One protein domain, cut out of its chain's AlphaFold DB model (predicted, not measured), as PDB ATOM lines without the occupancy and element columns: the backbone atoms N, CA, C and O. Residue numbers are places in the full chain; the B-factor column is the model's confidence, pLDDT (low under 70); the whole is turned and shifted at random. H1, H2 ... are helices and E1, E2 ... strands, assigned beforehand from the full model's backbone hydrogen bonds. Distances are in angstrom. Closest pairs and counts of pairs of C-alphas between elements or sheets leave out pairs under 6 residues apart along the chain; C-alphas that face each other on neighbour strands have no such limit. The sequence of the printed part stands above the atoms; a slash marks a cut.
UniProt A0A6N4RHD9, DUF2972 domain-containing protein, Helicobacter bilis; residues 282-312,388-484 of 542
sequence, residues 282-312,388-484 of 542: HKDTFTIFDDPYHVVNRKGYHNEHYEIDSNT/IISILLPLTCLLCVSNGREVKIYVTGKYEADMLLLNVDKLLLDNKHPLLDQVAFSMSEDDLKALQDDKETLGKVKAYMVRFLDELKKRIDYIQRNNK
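AT A GLANCE: This is residues 282 to 312 and 388 to 484 of the 542 residues of the protein "DUF2972 domain-containing protein" of Helicobacter bilis (UniProt A0A6N4RHD9). One long helix, H6, runs along most of the length of the domain, beside a twisted sheet of four strands, E1, E4, E5 and E6. At one end the small hairpin of E2 and E3 lies beyond the sheet; at the other, H5 packs on E5 and the chain turns from it into H6. The printed part has 128 residues with six named helices and six named strands, in the order E1 H1 E2 E3 H2 E4 E5 H3 H4 E6 H5 H6; the class is mixed, helices and strands. The four-stranded sheet, in the order E1 E4 E5 E6, is mixed. The whole is compact, with a radius of gyration of the C-alphas of 15.6 A, yet elongated, spanning 52 by 28 by 25 A.

HOW THE PARTS SIT: In the larger sheet E4, residues 395 to 400, and E5, residues 406 to 413, form an antiparallel hairpin, with N 397 and O 409 2.8 A apart. E1, residues 285 to 287, is an edge strand parallel to E4, with N 398 and O 286 at 2.8 A. E6, residues 439 to 443, is the other edge strand, antiparallel to E5, with N 410 and O 442 at 2.9 A. H5, residues 445 to 453, is over E5 at a height over the sheet of 7.0 A and stands up from the sheet at 45 degrees. H6, residues 455 to 482, only grazes the sheet with residues 457 to 469. H6 is the hub, touching four helices. H5 and H6 only just touch, with 3 pairs of C-alphas within 8 A, and only at the corner; the closest C-alphas, of Leu 451 and Leu 458, are 5.9 A apart. H1, residues 292 to 296, touches H6, with the closest C-alphas, of Pro 292 and Phe 468, 5.1 A apart. H2, residues 388 to 391, touches H6 through Ile 388 and Ile 476, their closest C-alphas, at 6.6 A. H3, residues 425 to 428, only just touches H6, with 3 pairs of C-alphas within 8 A; the closest, of Leu 428 and Lys 462, are 4.9 A apart. H4, residues 434 to 437, is close to H6 but not clearly touching; their closest C-alphas, of Leu 435 and Leu 469, are 7.1 A apart. E2, residues 299 to 302, and E3, residues 308 to 310, form an antiparallel hairpin apart from H6, with N 301 and O 310 at 2.8 A. Every O i to N i+4 pair is within hydrogen-bond range in H1, H5 and H6; H2, H3 and H4 are too short for such a pair.

IN THESE COORDINATES: E1 begins at C-alpha 285, (3.531, 17.297, 55.825), and H6 ends at C-alpha 482, (-21.160, 7.397, 51.242). From first to last C-alpha H6 measures 40.8 A, E5 23.2 A and E4 16.8 A.

THE WHOLE: The C-alphas farthest apart, of Glu 304 and Asp 453, are 52.9 A apart. Residues 313 to 387 are not printed, and C-alphas 312 and 388 are 13.4 A apart across the cut. Of the links that are printed whole, E5 to H3 is long, with 11 residues. Mean pLDDT of the printed part is 92.9, and no printed residue is under 70.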
ATOM      1  N   HIS A 282      -4.075  22.554  53.564       87.44
ATOM      2  CA  HIS A 282      -3.599  22.240  52.226       87.44
ATOM      3  C   HIS A 282      -2.062  22.163  52.227       87.44
ATOM      4  O   HIS A 282      -1.425  23.058  52.780       87.44
ATOM      5  N   LYS A 283      -1.481  21.137  51.581       91.06
ATOM      6  CA  LYS A 283      -0.024  20.878  51.530       91.06
ATOM      7  C   LYS A 283       0.614  20.505  52.878       91.06
ATOM      8  O   LYS A 283       1.795  20.773  53.080       91.06
ATOM      9  N   ASP A 284      -0.141  19.867  53.772       95.19
ATOM     10  CA  ASP A 284       0.402  19.322  55.023       95.19
ATOM     11  C   ASP A 284       1.561  18.346  54.790       95.19
ATOM     12  O   ASP A 284       1.673  17.694  53.745       95.19
ATOM     13  N   THR A 285       2.402  18.221  55.814       96.69
ATOM     14  CA  THR A 285       3.531  17.297  55.825       96.69
ATOM     15  C   THR A 285       3.216  16.032  56.616       96.69
ATOM     16  O   THR A 285       2.497  16.076  57.610       96.69
ATOM     17  N   PHE A 286       3.807  14.918  56.202       97.38
ATOM     18  CA  PHE A 286       3.819  13.652  56.935       97.38
ATOM     19  C   PHE A 286       5.174  12.964  56.735       97.38
ATOM     20  O   PHE A 286       6.004  13.435  55.961       97.38
ATOM     21  N   THR A 287       5.412  11.853  57.416       97.69
ATOM     22  CA  THR A 287       6.631  11.046  57.325       97.69
ATOM     23  C   THR A 287       6.296   9.587  57.036       97.69
ATOM     24  O   THR A 287       5.180   9.126  57.263       97.69
ATOM     25  N   ILE A 288       7.294   8.811  56.614       96.69
ATOM     26  CA  ILE A 288       7.139   7.359  56.407       96.69
ATOM     27  C   ILE A 288       6.912   6.558  57.706       96.69
ATOM     28  O   ILE A 288       6.773   5.335  57.662       96.69
ATOM     29  N   PHE A 289       6.910   7.221  58.865       96.31
ATOM     30  CA  PHE A 289       6.610   6.611  60.160       96.31
ATOM     31  C   PHE A 289       5.153   6.825  60.587       96.31
ATOM     32  O   PHE A 289       4.678   6.119  61.475       96.31
ATOM     33  N   ASP A 290       4.439   7.755  59.945       97.56
ATOM     34  CA  ASP A 290       3.030   8.016  60.228       97.56
ATOM     35  C   ASP A 290       2.145   6.907  59.664       97.56
ATOM     36  O   ASP A 290       2.380   6.414  58.561       97.56
ATOM     37  N   ASP A 291       1.081   6.537  60.375       97.69
ATOM     38  CA  ASP A 291       0.106   5.578  59.853       97.69
ATOM     39  C   ASP A 291      -0.590   6.155  58.603       97.69
ATOM     40  O   ASP A 291      -1.299   7.166  58.720       97.69
ATOM     41  N   PRO A 292      -0.455   5.522  57.417       97.31
ATOM     42  CA  PRO A 292      -1.071   6.030  56.202       97.31
ATOM     43  C   PRO A 292      -2.589   6.211  56.308       97.31
ATOM     44  O   PRO A 292      -3.121   7.131  55.686       97.31
ATOM     45  N   TYR A 293      -3.282   5.412  57.131       96.50
ATOM     46  CA  TYR A 293      -4.714   5.589  57.391       96.50
ATOM     47  C   TYR A 293      -5.010   6.982  57.965       96.50
ATOM     48  O   TYR A 293      -5.904   7.688  57.489       96.50
ATOM     49  N   HIS A 294      -4.236   7.416  58.961       94.56
ATOM     50  CA  HIS A 294      -4.403   8.727  59.585       94.56
ATOM     51  C   HIS A 294      -3.949   9.872  58.680       94.56
ATOM     52  O   HIS A 294      -4.545  10.950  58.738       94.56
ATOM     53  N   VAL A 295      -2.947   9.640  57.826       95.88
ATOM     54  CA  VAL A 295      -2.483  10.633  56.848       95.88
ATOM     55  C   VAL A 295      -3.582  10.955  55.835       95.88
ATOM     56  O   VAL A 295      -3.814  12.128  55.549       95.88
ATOM     57  N   VAL A 296      -4.291   9.946  55.312       95.38
ATOM     58  CA  VAL A 296      -5.321  10.145  54.275       95.38
ATOM     59  C   VAL A 296      -6.718  10.416  54.842       95.38
ATOM     60  O   VAL A 296      -7.584  10.915  54.122       95.38
ATOM     61  N   ASN A 297      -6.981  10.131  56.122       93.62
ATOM     62  CA  ASN A 297      -8.273  10.407  56.758       93.62
ATOM     63  C   ASN A 297      -8.448  11.900  57.094       93.62
ATOM     64  O   ASN A 297      -8.418  12.307  58.254       93.62
ATOM     65  N   ARG A 298      -8.615  12.718  56.051       92.44
ATOM     66  CA  ARG A 298      -8.581  14.184  56.156       92.44
ATOM     67  C   ARG A 298      -9.918  14.877  55.967       92.44
ATOM     68  O   ARG A 298     -10.050  16.022  56.366       92.44
ATOM     69  N   LYS A 299     -10.896  14.225  55.342       92.81
ATOM     70  CA  LYS A 299     -12.197  14.833  55.021       92.81
ATOM     71  C   LYS A 299     -13.223  14.577  56.124       92.81
ATOM     72  O   LYS A 299     -13.443  13.413  56.449       92.81
ATOM     73  N   GLY A 300     -13.867  15.628  56.620       92.69
ATOM     74  CA  GLY A 300     -15.041  15.579  57.491       92.69
ATOM     75  C   GLY A 300     -16.259  16.249  56.850       92.69
ATOM     76  O   GLY A 300     -16.140  16.949  55.839       92.69
ATOM     77  N   TYR A 301     -17.430  16.037  57.440       92.62
ATOM     78  CA  TYR A 301     -18.717  16.566  56.989       92.62
ATOM     79  C   TYR A 301     -19.477  17.227  58.137       92.62
ATOM     80  O   TYR A 301     -19.259  16.883  59.295       92.62
ATOM     81  N   HIS A 302     -20.392  18.133  57.786       90.12
ATOM     82  CA  HIS A 302     -21.264  18.794  58.751       90.12
ATOM     83  C   HIS A 302     -22.226  17.801  59.419       90.12
ATOM     84  O   HIS A 302     -22.873  17.016  58.719       90.12
ATOM     85  N   ASN A 303     -22.343  17.863  60.745       85.88
ATOM     86  CA  ASN A 303     -23.376  17.185  61.530       85.88
ATOM     87  C   ASN A 303     -24.673  18.015  61.627       85.88
ATOM     88  O   ASN A 303     -24.857  19.019  60.935       85.88
ATOM     89  N   GLU A 304     -25.591  17.591  62.498       81.50
ATOM     90  CA  GLU A 304     -26.855  18.286  62.777       81.50
ATOM     91  C   GLU A 304     -26.698  19.667  63.432       81.50
ATOM     92  O   GLU A 304     -27.619  20.482  63.374       81.50
ATOM     93  N   HIS A 305     -25.529  19.942  64.008       84.69
ATOM     94  CA  HIS A 305     -25.144  21.218  64.609       84.69
ATOM     95  C   HIS A 305     -24.261  22.068  63.683       84.69
ATOM     96  O   HIS A 305     -23.736  23.092  64.110       84.69
ATOM     97  N   TYR A 306     -24.130  21.680  62.408       83.62
ATOM     98  CA  TYR A 306     -23.314  22.358  61.395       83.62
ATOM     99  C   TYR A 306     -21.798  22.297  61.649       83.62
ATOM    100  O   TYR A 306     -21.030  22.976  60.967       83.62
ATOM    101  N   GLU A 307     -21.338  21.446  62.563       86.62
ATOM    102  CA  GLU A 307     -19.921  21.262  62.891       86.62
ATOM    103  C   GLU A 307     -19.297  20.154  62.038       86.62
ATOM    104  O   GLU A 307     -19.967  19.194  61.662       86.62
ATOM    105  N   ILE A 308     -18.009  20.284  61.705       86.56
ATOM    106  CA  ILE A 308     -17.285  19.301  60.887       86.56
ATOM    107  C   ILE A 308     -16.672  18.238  61.802       86.56
ATOM    108  O   ILE A 308     -15.512  18.335  62.191       86.56
ATOM    109  N   ASP A 309     -17.447  17.216  62.139       85.00
ATOM    110  CA  ASP A 309     -17.012  16.100  62.996       85.00
ATOM    111  C   ASP A 309     -17.397  14.718  62.429       85.00
ATOM    112  O   ASP A 309     -16.892  13.684  62.874       85.00
ATOM    113  N   SER A 310     -18.251  14.682  61.403       83.75
ATOM    114  CA  SER A 310     -18.760  13.442  60.836       83.75
ATOM    115  C   SER A 310     -17.828  12.887  59.764       83.75
ATOM    116  O   SER A 310     -17.320  13.603  58.900       83.75
ATOM    117  N   ASN A 311     -17.660  11.563  59.755       86.25
ATOM    118  CA  ASN A 311     -16.886  10.865  58.730       86.25
ATOM    119  C   ASN A 311     -17.691  10.588  57.443       86.25
ATOM    120  O   ASN A 311     -17.118  10.226  56.414       86.25
ATOM    121  N   THR A 312     -19.012  10.773  57.480       89.75
ATOM    122  CA  THR A 312     -19.919  10.602  56.334       89.75
ATOM    123  C   THR A 312     -20.820  11.817  56.162       89.75
ATOM    124  O   THR A 312     -21.205  12.422  57.164       89.75
ATOM    125  N   ILE A 388     -12.610  14.253  44.357       83.00
ATOM    126  CA  ILE A 388     -12.444  13.559  45.638       83.00
ATOM    127  C   ILE A 388     -11.030  13.681  46.221       83.00
ATOM    128  O   ILE A 388     -10.858  13.680  47.436       83.00
ATOM    129  N   ILE A 389     -10.032  13.816  45.346       86.62
ATOM    130  CA  ILE A 389      -8.620  13.907  45.706       86.62
ATOM    131  C   ILE A 389      -8.271  15.289  46.278       86.62
ATOM    132  O   ILE A 389      -7.406  15.362  47.142       86.62
ATOM    133  N   SER A 390      -8.972  16.360  45.889       86.00
ATOM    134  CA  SER A 390      -8.581  17.753  46.175       86.00
ATOM    135  C   SER A 390      -8.552  18.137  47.665       86.00
ATOM    136  O   SER A 390      -7.914  19.118  48.032       86.00
ATOM    137  N   ILE A 391      -9.245  17.394  48.537       88.75
ATOM    138  CA  ILE A 391      -9.194  17.584  50.005       88.75
ATOM    139  C   ILE A 391      -8.221  16.604  50.688       88.75
ATOM    140  O   ILE A 391      -7.834  16.792  51.841       88.75
ATOM    141  N   LEU A 392      -7.841  15.529  49.994       93.50
ATOM    142  CA  LEU A 392      -6.933  14.496  50.500       93.50
ATOM    143  C   LEU A 392      -5.475  14.816  50.151       93.50
ATOM    144  O   LEU A 392      -4.581  14.522  50.936       93.50
ATOM    145  N   LEU A 393      -5.259  15.432  48.991       94.00
ATOM    146  CA  LEU A 393      -3.985  15.872  48.433       94.00
ATOM    147  C   LEU A 393      -4.086  17.357  48.054       94.00
ATOM    148  O   LEU A 393      -5.198  17.867  47.910       94.00
ATOM    149  N   PRO A 394      -2.963  18.065  47.855       94.62
ATOM    150  CA  PRO A 394      -1.567  17.651  47.976       94.62
ATOM    151  C   PRO A 394      -1.072  17.477  49.413       94.62
ATOM    152  O   PRO A 394      -1.529  18.158  50.334       94.62
ATOM    153  N   LEU A 395      -0.072  16.607  49.560       97.12
ATOM    154  CA  LEU A 395       0.690  16.357  50.784       97.12
ATOM    155  C   LEU A 395       2.191  16.296  50.474       97.12
ATOM    156  O   LEU A 395       2.585  16.012  49.342       97.12
ATOM    157  N   THR A 396       3.028  16.519  51.484       97.62
ATOM    158  CA  THR A 396       4.489  16.402  51.363       97.62
ATOM    159  C   THR A 396       5.020  15.359  52.342       97.62
ATOM    160  O   THR A 396       4.921  15.537  53.553       97.62
ATOM    161  N   CYS A 397       5.618  14.284  51.836       98.12
ATOM    162  CA  CYS A 397       6.353  13.343  52.672       98.12
ATOM    163  C   CYS A 397       7.751  13.903  52.959       98.12
ATOM    164  O   CYS A 397       8.525  14.135  52.027       98.12
ATOM    165  N   LEU A 398       8.076  14.084  54.234       97.50
ATOM    166  CA  LEU A 398       9.397  14.448  54.734       97.50
ATOM    167  C   LEU A 398      10.105  13.198  55.260       97.50
ATOM    168  O   LEU A 398       9.512  12.381  55.967       97.50
ATOM    169  N   LEU A 399      11.379  13.048  54.921       95.19
ATOM    170  CA  LEU A 399      12.233  11.985  55.445       95.19
ATOM    171  C   LEU A 399      13.694  12.437  55.486       95.19
ATOM    172  O   LEU A 399      14.091  13.323  54.737       95.19
ATOM    173  N   CYS A 400      14.497  11.802  56.336       94.81
ATOM    174  CA  CYS A 400      15.942  12.007  56.365       94.81
ATOM    175  C   CYS A 400      16.647  10.786  55.781       94.81
ATOM    176  O   CYS A 400      16.345   9.656  56.169       94.81
ATOM    177  N   VAL A 401      17.597  11.015  54.880       93.56
ATOM    178  CA  VAL A 401      18.535   9.974  54.435       93.56
ATOM    179  C   VAL A 401      19.681   9.825  55.443       93.56
ATOM    180  O   VAL A 401      19.880  10.675  56.313       93.56
ATOM    181  N   SER A 402      20.459   8.750  55.333       88.69
ATOM    182  CA  SER A 402      21.460   8.316  56.322       88.69
ATOM    183  C   SER A 402      22.533   9.359  56.663       88.69
ATOM    184  O   SER A 402      23.107   9.317  57.747       88.69
ATOM    185  N   ASN A 403      22.804  10.320  55.773       87.44
ATOM    186  CA  ASN A 403      23.742  11.421  56.027       87.44
ATOM    187  C   ASN A 403      23.110  12.619  56.776       87.44
ATOM    188  O   ASN A 403      23.750  13.660  56.910       87.44
ATOM    189  N   GLY A 404      21.863  12.489  57.241       88.88
ATOM    190  CA  GLY A 404      21.123  13.517  57.975       88.88
ATOM    191  C   GLY A 404      20.438  14.567  57.097       88.88
ATOM    192  O   GLY A 404      19.785  15.462  57.631       88.88
ATOM    193  N   ARG A 405      20.559  14.481  55.766       93.81
ATOM    194  CA  ARG A 405      19.879  15.392  54.838       93.81
ATOM    195  C   ARG A 405      18.375  15.104  54.790       93.81
ATOM    196  O   ARG A 405      17.968  13.964  54.580       93.81
ATOM    197  N   GLU A 406      17.570  16.158  54.905       96.56
ATOM    198  CA  GLU A 406      16.125  16.113  54.657       96.56
ATOM    199  C   GLU A 406      15.831  16.023  53.149       96.56
ATOM    200  O   GLU A 406      16.455  16.706  52.335       96.56
ATOM    201  N   VAL A 407      14.866  15.179  52.797       96.94
ATOM    202  CA  VAL A 407      14.388  14.897  51.441       96.94
ATOM    203  C   VAL A 407      12.868  15.053  51.412       96.94
ATOM    204  O   VAL A 407      12.180  14.643  52.355       96.94
ATOM    205  N   LYS A 408      12.335  15.617  50.320       97.75
ATOM    206  CA  LYS A 408      10.894  15.859  50.150       97.75
ATOM    207  C   LYS A 408      10.328  15.094  48.963       97.75
ATOM    208  O   LYS A 408      10.858  15.165  47.857       97.75
ATOM    209  N   ILE A 409       9.204  14.416  49.186       97.94
ATOM    210  CA  ILE A 409       8.393  13.803  48.128       97.94
ATOM    211  C   ILE A 409       7.030  14.483  48.127       97.94
ATOM    212  O   ILE A 409       6.288  14.407  49.106       97.94
ATOM    213  N   TYR A 410       6.693  15.139  47.025       97.75
ATOM    214  CA  TYR A 410       5.401  15.787  46.845       97.75
ATOM    215  C   TYR A 410       4.404  14.782  46.282       97.75
ATOM    216  O   TYR A 410       4.663  14.170  45.248       97.75
ATOM    217  N   VAL A 411       3.263  14.629  46.950       96.75
ATOM    218  CA  VAL A 411       2.161  13.757  46.535       96.75
ATOM    219  C   VAL A 411       0.994  14.641  46.123       96.75
ATOM    220  O   VAL A 411       0.447  15.372  46.948       96.75
ATOM    221  N   THR A 412       0.626  14.613  44.847       94.12
ATOM    222  CA  THR A 412      -0.317  15.576  44.248       94.12
ATOM    223  C   THR A 412      -1.320  14.889  43.326       94.12
ATOM    224  O   THR A 412      -1.121  13.733  42.943       94.12
ATOM    225  N   GLY A 413      -2.392  15.590  42.944       90.19
ATOM    226  CA  GLY A 413      -3.155  15.205  41.756       90.19
ATOM    227  C   GLY A 413      -2.267  15.283  40.510       90.19
ATOM    228  O   GLY A 413      -1.412  16.159  40.399       90.19
ATOM    229  N   LYS A 414      -2.452  14.375  39.551       87.44
ATOM    230  CA  LYS A 414      -1.548  14.201  38.401       87.44
ATOM    231  C   LYS A 414      -1.275  15.484  37.609       87.44
ATOM    232  O   LYS A 414      -0.147  15.703  37.179       87.44
ATOM    233  N   TYR A 415      -2.290  16.323  37.415       81.44
ATOM    234  CA  TYR A 415      -2.166  17.586  36.677       81.44
ATOM    235  C   TYR A 415      -1.918  18.805  37.580       81.44
ATOM    236  O   TYR A 415      -1.792  19.918  37.069       81.44
ATOM    237  N   GLU A 416      -1.834  18.599  38.896       83.38
ATOM    238  CA  GLU A 416      -1.390  19.592  39.885       83.38
ATOM    239  C   GLU A 416       0.113  19.478  40.184       83.38
ATOM    240  O   GLU A 416       0.675  20.345  40.853       83.38
ATOM    241  N   ALA A 417       0.764  18.415  39.697       84.06
ATOM    242  CA  ALA A 417       2.194  18.210  39.844       84.06
ATOM    243  C   ALA A 417       2.983  19.385  39.247       84.06
ATOM    244  O   ALA A 417       2.734  19.824  38.121       84.06
ATOM    245  N   ASP A 418       3.961  19.878  40.007       85.12
ATOM    246  CA  ASP A 418       4.835  20.954  39.555       85.12
ATOM    247  C   ASP A 418       5.699  20.471  38.383       85.12
ATOM    248  O   ASP A 418       6.435  19.489  38.496       85.12
ATOM    249  N   MET A 419       5.612  21.182  37.257       82.69
ATOM    250  CA  MET A 419       6.361  20.879  36.036       82.69
ATOM    251  C   MET A 419       7.877  21.060  36.202       82.69
ATOM    252  O   MET A 419       8.633  20.568  35.367       82.69
ATOM    253  N   LEU A 420       8.326  21.768  37.244       90.31
ATOM    254  CA  LEU A 420       9.743  21.935  37.582       90.31
ATOM    255  C   LEU A 420      10.313  20.752  38.377       90.31
ATOM    256  O   LEU A 420      11.529  20.666  38.545       90.31
ATOM    257  N   LEU A 421       9.462  19.855  38.879       94.25
ATOM    258  CA  LEU A 421       9.874  18.686  39.647       94.25
ATOM    259  C   LEU A 421       9.882  17.427  38.775       94.25
ATOM    260  O   LEU A 421       9.090  17.270  37.845       94.25
ATOM    261  N   LEU A 422      10.766  16.490  39.109       96.06
ATOM    262  CA  LEU A 422      10.865  15.207  38.423       96.06
ATOM    263  C   LEU A 422       9.761  14.276  38.916       96.06
ATOM    264  O   LEU A 422       9.633  14.067  40.120       96.06
ATOM    265  N   ASN A 423       9.000  13.678  37.994       94.88
ATOM    266  CA  ASN A 423       8.081  12.589  38.323       94.88
ATOM    267  C   ASN A 423       8.882  11.331  38.695       94.88
ATOM    268  O   ASN A 423       9.737  10.880  37.928       94.88
ATOM    269  N   VAL A 424       8.584  10.759  39.860       95.50
ATOM    270  CA  VAL A 424       9.307   9.612  40.432       95.50
ATOM    271  C   VAL A 424       8.420   8.377  40.609       95.50
ATOM    272  O   VAL A 424       8.817   7.434  41.292       95.50
ATOM    273  N   ASP A 425       7.253   8.324  39.960       94.19
ATOM    274  CA  ASP A 425       6.285   7.225  40.110       94.19
ATOM    275  C   ASP A 425       6.936   5.860  39.840       94.19
ATOM    276  O   ASP A 425       6.815   4.933  40.637       94.19
ATOM    277  N   LYS A 426       7.702   5.756  38.744       91.62
ATOM    278  CA  LYS A 426       8.410   4.525  38.342       91.62
ATOM    279  C   LYS A 426       9.554   4.143  39.276       91.62
ATOM    280  O   LYS A 426       9.949   2.982  39.302       91.62
ATOM    281  N   LEU A 427      10.134   5.115  39.984       93.06
ATOM    282  CA  LEU A 427      11.147   4.820  40.990       93.06
ATOM    283  C   LEU A 427      10.477   4.216  42.219       93.06
ATOM    284  O   LEU A 427      10.975   3.225  42.741       93.06
ATOM    285  N   LEU A 428       9.389   4.826  42.691       92.94
ATOM    286  CA  LEU A 428       8.757   4.471  43.959       92.94
ATOM    287  C   LEU A 428       7.874   3.222  43.868       92.94
ATOM    288  O   LEU A 428       7.670   2.553  44.881       92.94
ATOM    289  N   LEU A 429       7.353   2.901  42.682       90.56
ATOM    290  CA  LEU A 429       6.361   1.847  42.488       90.56
ATOM    291  C   LEU A 429       6.789   0.915  41.356       90.56
ATOM    292  O   LEU A 429       6.729   1.264  40.178       90.56
ATOM    293  N   ASP A 430       7.187  -0.300  41.734       80.19
ATOM    294  CA  ASP A 430       7.641  -1.318  40.783       80.19
ATOM    295  C   ASP A 430       6.468  -1.891  39.953       80.19
ATOM    296  O   ASP A 430       6.655  -2.315  38.814       80.19
ATOM    297  N   ASN A 431       5.241  -1.852  40.495       79.06
ATOM    298  CA  ASN A 431       4.002  -2.278  39.833       79.06
ATOM    299  C   ASN A 431       3.041  -1.096  39.634       79.06
ATOM    300  O   ASN A 431       2.969  -0.192  40.468       79.06
ATOM    301  N   LYS A 432       2.233  -1.123  38.564       79.75
ATOM    302  CA  LYS A 432       1.243  -0.065  38.307       79.75
ATOM    303  C   LYS A 432       0.096  -0.142  39.327       79.75
ATOM    304  O   LYS A 432      -0.729  -1.049  39.263       79.75
ATOM    305  N   HIS A 433       0.017   0.831  40.235       88.88
ATOM    306  CA  HIS A 433      -1.126   1.000  41.136       88.88
ATOM    307  C   HIS A 433      -2.291   1.726  40.417       88.88
ATOM    308  O   HIS A 433      -2.026   2.668  39.664       88.88
ATOM    309  N   PRO A 434      -3.576   1.373  40.655       89.00
ATOM    310  CA  PRO A 434      -4.723   1.989  39.969       89.00
ATOM    311  C   PRO A 434      -4.830   3.514  40.112       89.00
ATOM    312  O   PRO A 434      -5.377   4.184  39.242       89.00
ATOM    313  N   LEU A 435      -4.309   4.081  41.205       91.44
ATOM    314  CA  LEU A 435      -4.331   5.533  41.431       91.44
ATOM    315  C   LEU A 435      -3.267   6.316  40.651       91.44
ATOM    316  O   LEU A 435      -3.360   7.536  40.620       91.44
ATOM    317  N   LEU A 436      -2.303   5.675  39.981       87.62
ATOM    318  CA  LEU A 436      -1.273   6.394  39.206       87.62
ATOM    319  C   LEU A 436      -1.800   7.076  37.936       87.62
ATOM    320  O   LEU A 436      -1.105   7.861  37.291       87.62
ATOM    321  N   ASP A 437      -3.053   6.815  37.571       85.75
ATOM    322  CA  ASP A 437      -3.720   7.590  36.531       85.75
ATOM    323  C   ASP A 437      -4.254   8.938  37.071       85.75
ATOM    324  O   ASP A 437      -4.549   9.824  36.272       85.75
ATOM    325  N   GLN A 438      -4.306   9.127  38.400       87.62
ATOM    326  CA  GLN A 438      -4.880  10.300  39.084       87.62
ATOM    327  C   GLN A 438      -3.919  11.009  40.057       87.62
ATOM    328  O   GLN A 438      -4.104  12.191  40.333       87.62
ATOM    329  N   VAL A 439      -2.908  10.315  40.579       92.31
ATOM    330  CA  VAL A 439      -1.943  10.806  41.576       92.31
ATOM    331  C   VAL A 439      -0.538  10.774  40.983       92.31
ATOM    332  O   VAL A 439      -0.223   9.859  40.223       92.31
ATOM    333  N   ALA A 440       0.295  11.747  41.347       93.44
ATOM    334  CA  ALA A 440       1.702  11.811  40.968       93.44
ATOM    335  C   ALA A 440       2.605  12.055  42.184       93.44
ATOM    336  O   ALA A 440       2.257  12.828  43.088       93.44
ATOM    337  N   PHE A 441       3.779  11.425  42.159       96.69
ATOM    338  CA  PHE A 441       4.886  11.659  43.075       96.69
ATOM    339  C   PHE A 441       5.976  12.452  42.366       96.69
ATOM    340  O   PHE A 441       6.458  12.042  41.305       96.69
ATOM    341  N   SER A 442       6.405  13.555  42.976       97.62
ATOM    342  CA  SER A 442       7.447  14.407  42.405       97.62
ATOM    343  C   SER A 442       8.515  14.796  43.423       97.62
ATOM    344  O   SER A 442       8.236  14.904  44.618       97.62
ATOM    345  N   MET A 443       9.743  15.018  42.951       97.50
ATOM    346  CA  MET A 443      10.904  15.404  43.768       97.50
ATOM    347  C   MET A 443      11.797  16.408  43.029       97.50
ATOM    348  O   MET A 443      11.741  16.508  41.802       97.50
ATOM    349  N   SER A 444      12.645  17.135  43.763       97.44
ATOM    350  CA  SER A 444      13.758  17.866  43.145       97.44
ATOM    351  C   SER A 444      14.841  16.886  42.679       97.44
ATOM    352  O   SER A 444      14.930  15.762  43.178       97.44
ATOM    353  N   GLU A 445      15.680  17.306  41.733       96.44
ATOM    354  CA  GLU A 445      16.791  16.481  41.244       96.44
ATOM    355  C   GLU A 445      17.780  16.123  42.364       96.44
ATOM    356  O   GLU A 445      18.184  14.966  42.497       96.44
ATOM    357  N   ASP A 446      18.102  17.085  43.233       95.75
ATOM    358  CA  ASP A 446      19.031  16.857  44.338       95.75
ATOM    359  C   ASP A 446      18.466  15.893  45.392       95.75
ATOM    360  O   ASP A 446      19.211  15.085  45.950       95.75
ATOM    361  N   ASP A 447      17.165  15.980  45.680       97.00
ATOM    362  CA  ASP A 447      16.489  15.103  46.641       97.00
ATOM    363  C   ASP A 447      16.348  13.682  46.094       97.00
ATOM    364  O   ASP A 447      16.555  12.710  46.825       97.00
ATOM    365  N   LEU A 448      16.051  13.555  44.798       96.69
ATOM    366  CA  LEU A 448      16.018  12.276  44.099       96.69
ATOM    367  C   LEU A 448      17.377  11.575  44.184       96.69
ATOM    368  O   LEU A 448      17.440  10.403  44.559       96.69
ATOM    369  N   LYS A 449      18.462  12.297  43.888       95.94
ATOM    370  CA  LYS A 449      19.824  11.758  43.959       95.94
ATOM    371  C   LYS A 449      20.184  11.322  45.379       95.94
ATOM    372  O   LYS A 449      20.641  10.199  45.574       95.94
ATOM    373  N   ALA A 450      19.911  12.170  46.372       96.50
ATOM    374  CA  ALA A 450      20.174  11.852  47.774       96.50
ATOM    375  C   ALA A 450      19.438  10.581  48.236       96.50
ATOM    376  O   ALA A 450      20.013   9.769  48.958       96.50
ATOM    377  N   LEU A 451      18.189  10.387  47.798       96.62
ATOM    378  CA  LEU A 451      17.415   9.188  48.115       96.62
ATOM    379  C   LEU A 451      17.928   7.939  47.379       96.62
ATOM    380  O   LEU A 451      17.929   6.856  47.953       96.62
ATOM    381  N   GLN A 452      18.367   8.065  46.125       95.88
ATOM    382  CA  GLN A 452      18.916   6.941  45.356       95.88
ATOM    383  C   GLN A 452      20.253   6.430  45.911       95.88
ATOM    384  O   GLN A 452      20.505   5.222  45.865       95.88
ATOM    385  N   ASP A 453      21.079   7.328  46.451       96.00
ATOM    386  CA  ASP A 453      22.352   6.979  47.088       96.00
ATOM    387  C   ASP A 453      22.143   6.196  48.404       96.00
ATOM    388  O   ASP A 453      22.973   5.362  48.773       96.00
ATOM    389  N   ASP A 454      21.001   6.388  49.075       96.81
ATOM    390  CA  ASP A 454      20.600   5.658  50.280       96.81
ATOM    391  C   ASP A 454      19.581   4.545  49.974       96.81
ATOM    392  O   ASP A 454      18.363   4.680  50.145       96.81
ATOM    393  N   LYS A 455      20.099   3.389  49.544       95.62
ATOM    394  CA  LYS A 455      19.285   2.226  49.148       95.62
ATOM    395  C   LYS A 455      18.391   1.685  50.266       95.62
ATOM    396  O   LYS A 455      17.316   1.160  49.967       95.62
ATOM    397  N   GLU A 456      18.819   1.778  51.525       96.00
ATOM    398  CA  GLU A 456      18.029   1.288  52.658       96.00
ATOM    399  C   GLU A 456      16.807   2.181  52.877       96.00
ATOM    400  O   GLU A 456      15.674   1.688  52.939       96.00
ATOM    401  N   THR A 457      17.020   3.498  52.931       96.38
ATOM    402  CA  THR A 457      15.934   4.474  53.067       96.38
ATOM    403  C   THR A 457      14.993   4.413  51.868       96.38
ATOM    404  O   THR A 457      13.778   4.348  52.060       96.38
ATOM    405  N   LEU A 458      15.516   4.321  50.641       96.88
ATOM    406  CA  LEU A 458      14.696   4.149  49.439       96.88
ATOM    407  C   LEU A 458      13.793   2.909  49.526       96.88
ATOM    408  O   LEU A 458      12.611   2.996  49.194       96.88
ATOM    409  N   GLY A 459      14.305   1.772  50.007       96.38
ATOM    410  CA  GLY A 459      13.503   0.560  50.204       96.38
ATOM    411  C   GLY A 459      12.329   0.768  51.171       96.38
ATOM    412  O   GLY A 459      11.203   0.358  50.877       96.38
ATOM    413  N   LYS A 460      12.565   1.468  52.289       96.56
ATOM    414  CA  LYS A 460      11.517   1.818  53.268       96.56
ATOM    415  C   LYS A 460      10.475   2.760  52.664       96.56
ATOM    416  O   LYS A 460       9.278   2.539  52.844       96.56
ATOM    417  N   VAL A 461      10.916   3.767  51.910       97.12
ATOM    418  CA  VAL A 461      10.030   4.711  51.214       97.12
ATOM    419  C   VAL A 461       9.147   3.981  50.203       97.12
ATOM    420  O   VAL A 461       7.933   4.158  50.237       97.12
ATOM    421  N   LYS A 462       9.713   3.115  49.351       96.44
ATOM    422  CA  LYS A 462       8.936   2.308  48.390       96.44
ATOM    423  C   LYS A 462       7.830   1.513  49.086       96.44
ATOM    424  O   LYS A 462       6.665   1.597  48.701       96.44
ATOM    425  N   ALA A 463       8.181   0.783  50.148       95.62
ATOM    426  CA  ALA A 463       7.223  -0.018  50.908       95.62
ATOM    427  C   ALA A 463       6.112   0.838  51.539       95.62
ATOM    428  O   ALA A 463       4.942   0.447  51.534       95.62
ATOM    429  N   TYR A 464       6.459   2.021  52.054       97.56
ATOM    430  CA  TYR A 464       5.488   2.962  52.600       97.56
ATOM    431  C   TYR A 464       4.531   3.495  51.529       97.56
ATOM    432  O   TYR A 464       3.321   3.498  51.739       97.56
ATOM    433  N   MET A 465       5.048   3.915  50.371       96.69
ATOM    434  CA  MET A 465       4.243   4.555  49.324       96.69
ATOM    435  C   MET A 465       3.206   3.608  48.712       96.69
ATOM    436  O   MET A 465       2.105   4.048  48.383       96.69
ATOM    437  N   VAL A 466       3.501   2.305  48.637       95.25
ATOM    438  CA  VAL A 466       2.501   1.287  48.266       95.25
ATOM    439  C   VAL A 466       1.347   1.273  49.274       95.25
ATOM    440  O   VAL A 466       0.194   1.444  48.889       95.25
ATOM    441  N   ARG A 467       1.655   1.170  50.576       96.38
ATOM    442  CA  ARG A 467       0.638   1.174  51.645       96.38
ATOM    443  C   ARG A 467      -0.158   2.478  51.686       96.38
ATOM    444  O   ARG A 467      -1.361   2.458  51.929       96.38
ATOM    445  N   PHE A 468       0.505   3.607  51.445       97.44
ATOM    446  CA  PHE A 468      -0.138   4.911  51.353       97.44
ATOM    447  C   PHE A 468      -1.175   4.954  50.231       97.44
ATOM    448  O   PHE A 468      -2.298   5.400  50.458       97.44
ATOM    449  N   LEU A 469      -0.834   4.461  49.039       96.75
ATOM    450  CA  LEU A 469      -1.772   4.418  47.922       96.75
ATOM    451  C   LEU A 469      -2.946   3.462  48.168       96.75
ATOM    452  O   LEU A 469      -4.069   3.794  47.780       96.75
ATOM    453  N   ASP A 470      -2.715   2.335  48.843       96.19
ATOM    454  CA  ASP A 470      -3.781   1.409  49.235       96.19
ATOM    455  C   ASP A 470      -4.778   2.080  50.196       96.19
ATOM    456  O   ASP A 470      -5.991   2.022  49.973       96.19
ATOM    457  N   GLU A 471      -4.294   2.765  51.239       97.88
ATOM    458  CA  GLU A 471      -5.157   3.495  52.178       97.88
ATOM    459  C   GLU A 471      -5.845   4.695  51.519       97.88
ATOM    460  O   GLU A 471      -7.043   4.917  51.728       97.88
ATOM    461  N   LEU A 472      -5.143   5.431  50.651       97.38
ATOM    462  CA  LEU A 472      -5.739   6.512  49.867       97.38
ATOM    463  C   LEU A 472      -6.883   5.984  48.997       97.38
ATOM    464  O   LEU A 472      -7.959   6.584  48.961       97.38
ATOM    465  N   LYS A 473      -6.691   4.836  48.337       96.31
ATOM    466  CA  LYS A 473      -7.733   4.200  47.529       96.31
ATOM    467  C   LYS A 473      -8.930   3.793  48.381       96.31
ATOM    468  O   LYS A 473     -10.057   4.132  48.025       96.31
ATOM    469  N   LYS A 474      -8.707   3.128  49.517       96.69
ATOM    470  CA  LYS A 474      -9.788   2.763  50.451       96.69
ATOM    471  C   LYS A 474     -10.569   3.994  50.900       96.69
ATOM    472  O   LYS A 474     -11.800   3.949  50.958       96.69
ATOM    473  N   ARG A 475      -9.879   5.104  51.180       95.75
ATOM    474  CA  ARG A 475     -10.511   6.361  51.591       95.75
ATOM    475  C   ARG A 475     -11.340   6.989  50.471       95.75
ATOM    476  O   ARG A 475     -12.467   7.410  50.731       95.75
ATOM    477  N   ILE A 476     -10.818   7.015  49.246       95.12
ATOM    478  CA  ILE A 476     -11.539   7.472  48.048       95.12
ATOM    479  C   ILE A 476     -12.807   6.630  47.842       95.12
ATOM    480  O   ILE A 476     -13.911   7.174  47.773       95.12
ATOM    481  N   ASP A 477     -12.676   5.304  47.844       95.25
ATOM    482  CA  ASP A 477     -13.801   4.386  47.644       95.25
ATOM    483  C   ASP A 477     -14.838   4.510  48.779       95.25
ATOM    484  O   ASP A 477     -16.042   4.371  48.561       95.25
ATOM    485  N   TYR A 478     -14.399   4.769  50.015       95.31
ATOM    486  CA  TYR A 478     -15.288   5.034  51.146       95.31
ATOM    487  C   TYR A 478     -16.078   6.333  50.960       95.31
ATOM    488  O   TYR A 478     -17.299   6.324  51.102       95.31
ATOM    489  N   ILE A 479     -15.415   7.438  50.616       94.44
ATOM    490  CA  ILE A 479     -16.090   8.724  50.402       94.44
ATOM    491  C   ILE A 479     -17.095   8.612  49.247       94.44
ATOM    492  O   ILE A 479     -18.234   9.044  49.392       94.44
ATOM    493  N   GLN A 480     -16.717   7.988  48.125       93.25
ATOM    494  CA  GLN A 480     -17.612   7.800  46.976       93.25
ATOM    495  C   GLN A 480     -18.876   7.022  47.332       93.25
ATOM    496  O   GLN A 480     -19.964   7.455  46.964       93.25
ATOM    497  N   ARG A 481     -18.741   5.910  48.062       94.88
ATOM    498  CA  ARG A 481     -19.883   5.073  48.459       94.88
ATOM    499  C   ARG A 481     -20.838   5.754  49.437       94.88
ATOM    500  O   ARG A 481     -21.994   5.362  49.495       94.88
ATOM    501  N   ASN A 482     -20.356   6.720  50.219       94.12
ATOM    502  CA  ASN A 482     -21.160   7.397  51.242       94.12
ATOM    503  C   ASN A 482     -21.690   8.770  50.804       94.12
ATOM    504  O   ASN A 482     -22.502   9.354  51.522       94.12
ATOM    505  N   ASN A 483     -21.231   9.302  49.667       93.81
ATOM    506  CA  ASN A 483     -21.725  10.567  49.131       93.81
ATOM    507  C   ASN A 483     -23.239  10.510  48.914       93.81
ATOM    508  O   ASN A 483     -23.767   9.533  48.391       93.81
ATOM    509  N   LYS A 484     -23.922  11.603  49.252       95.75
ATOM    510  CA  LYS A 484     -25.345  11.762  48.960       95.75
ATOM    511  C   LYS A 484     -25.587  12.017  47.485       95.75
ATOM    512  O   LYS A 484     -24.761  12.614  46.784       95.75
TER     513      LYS A 484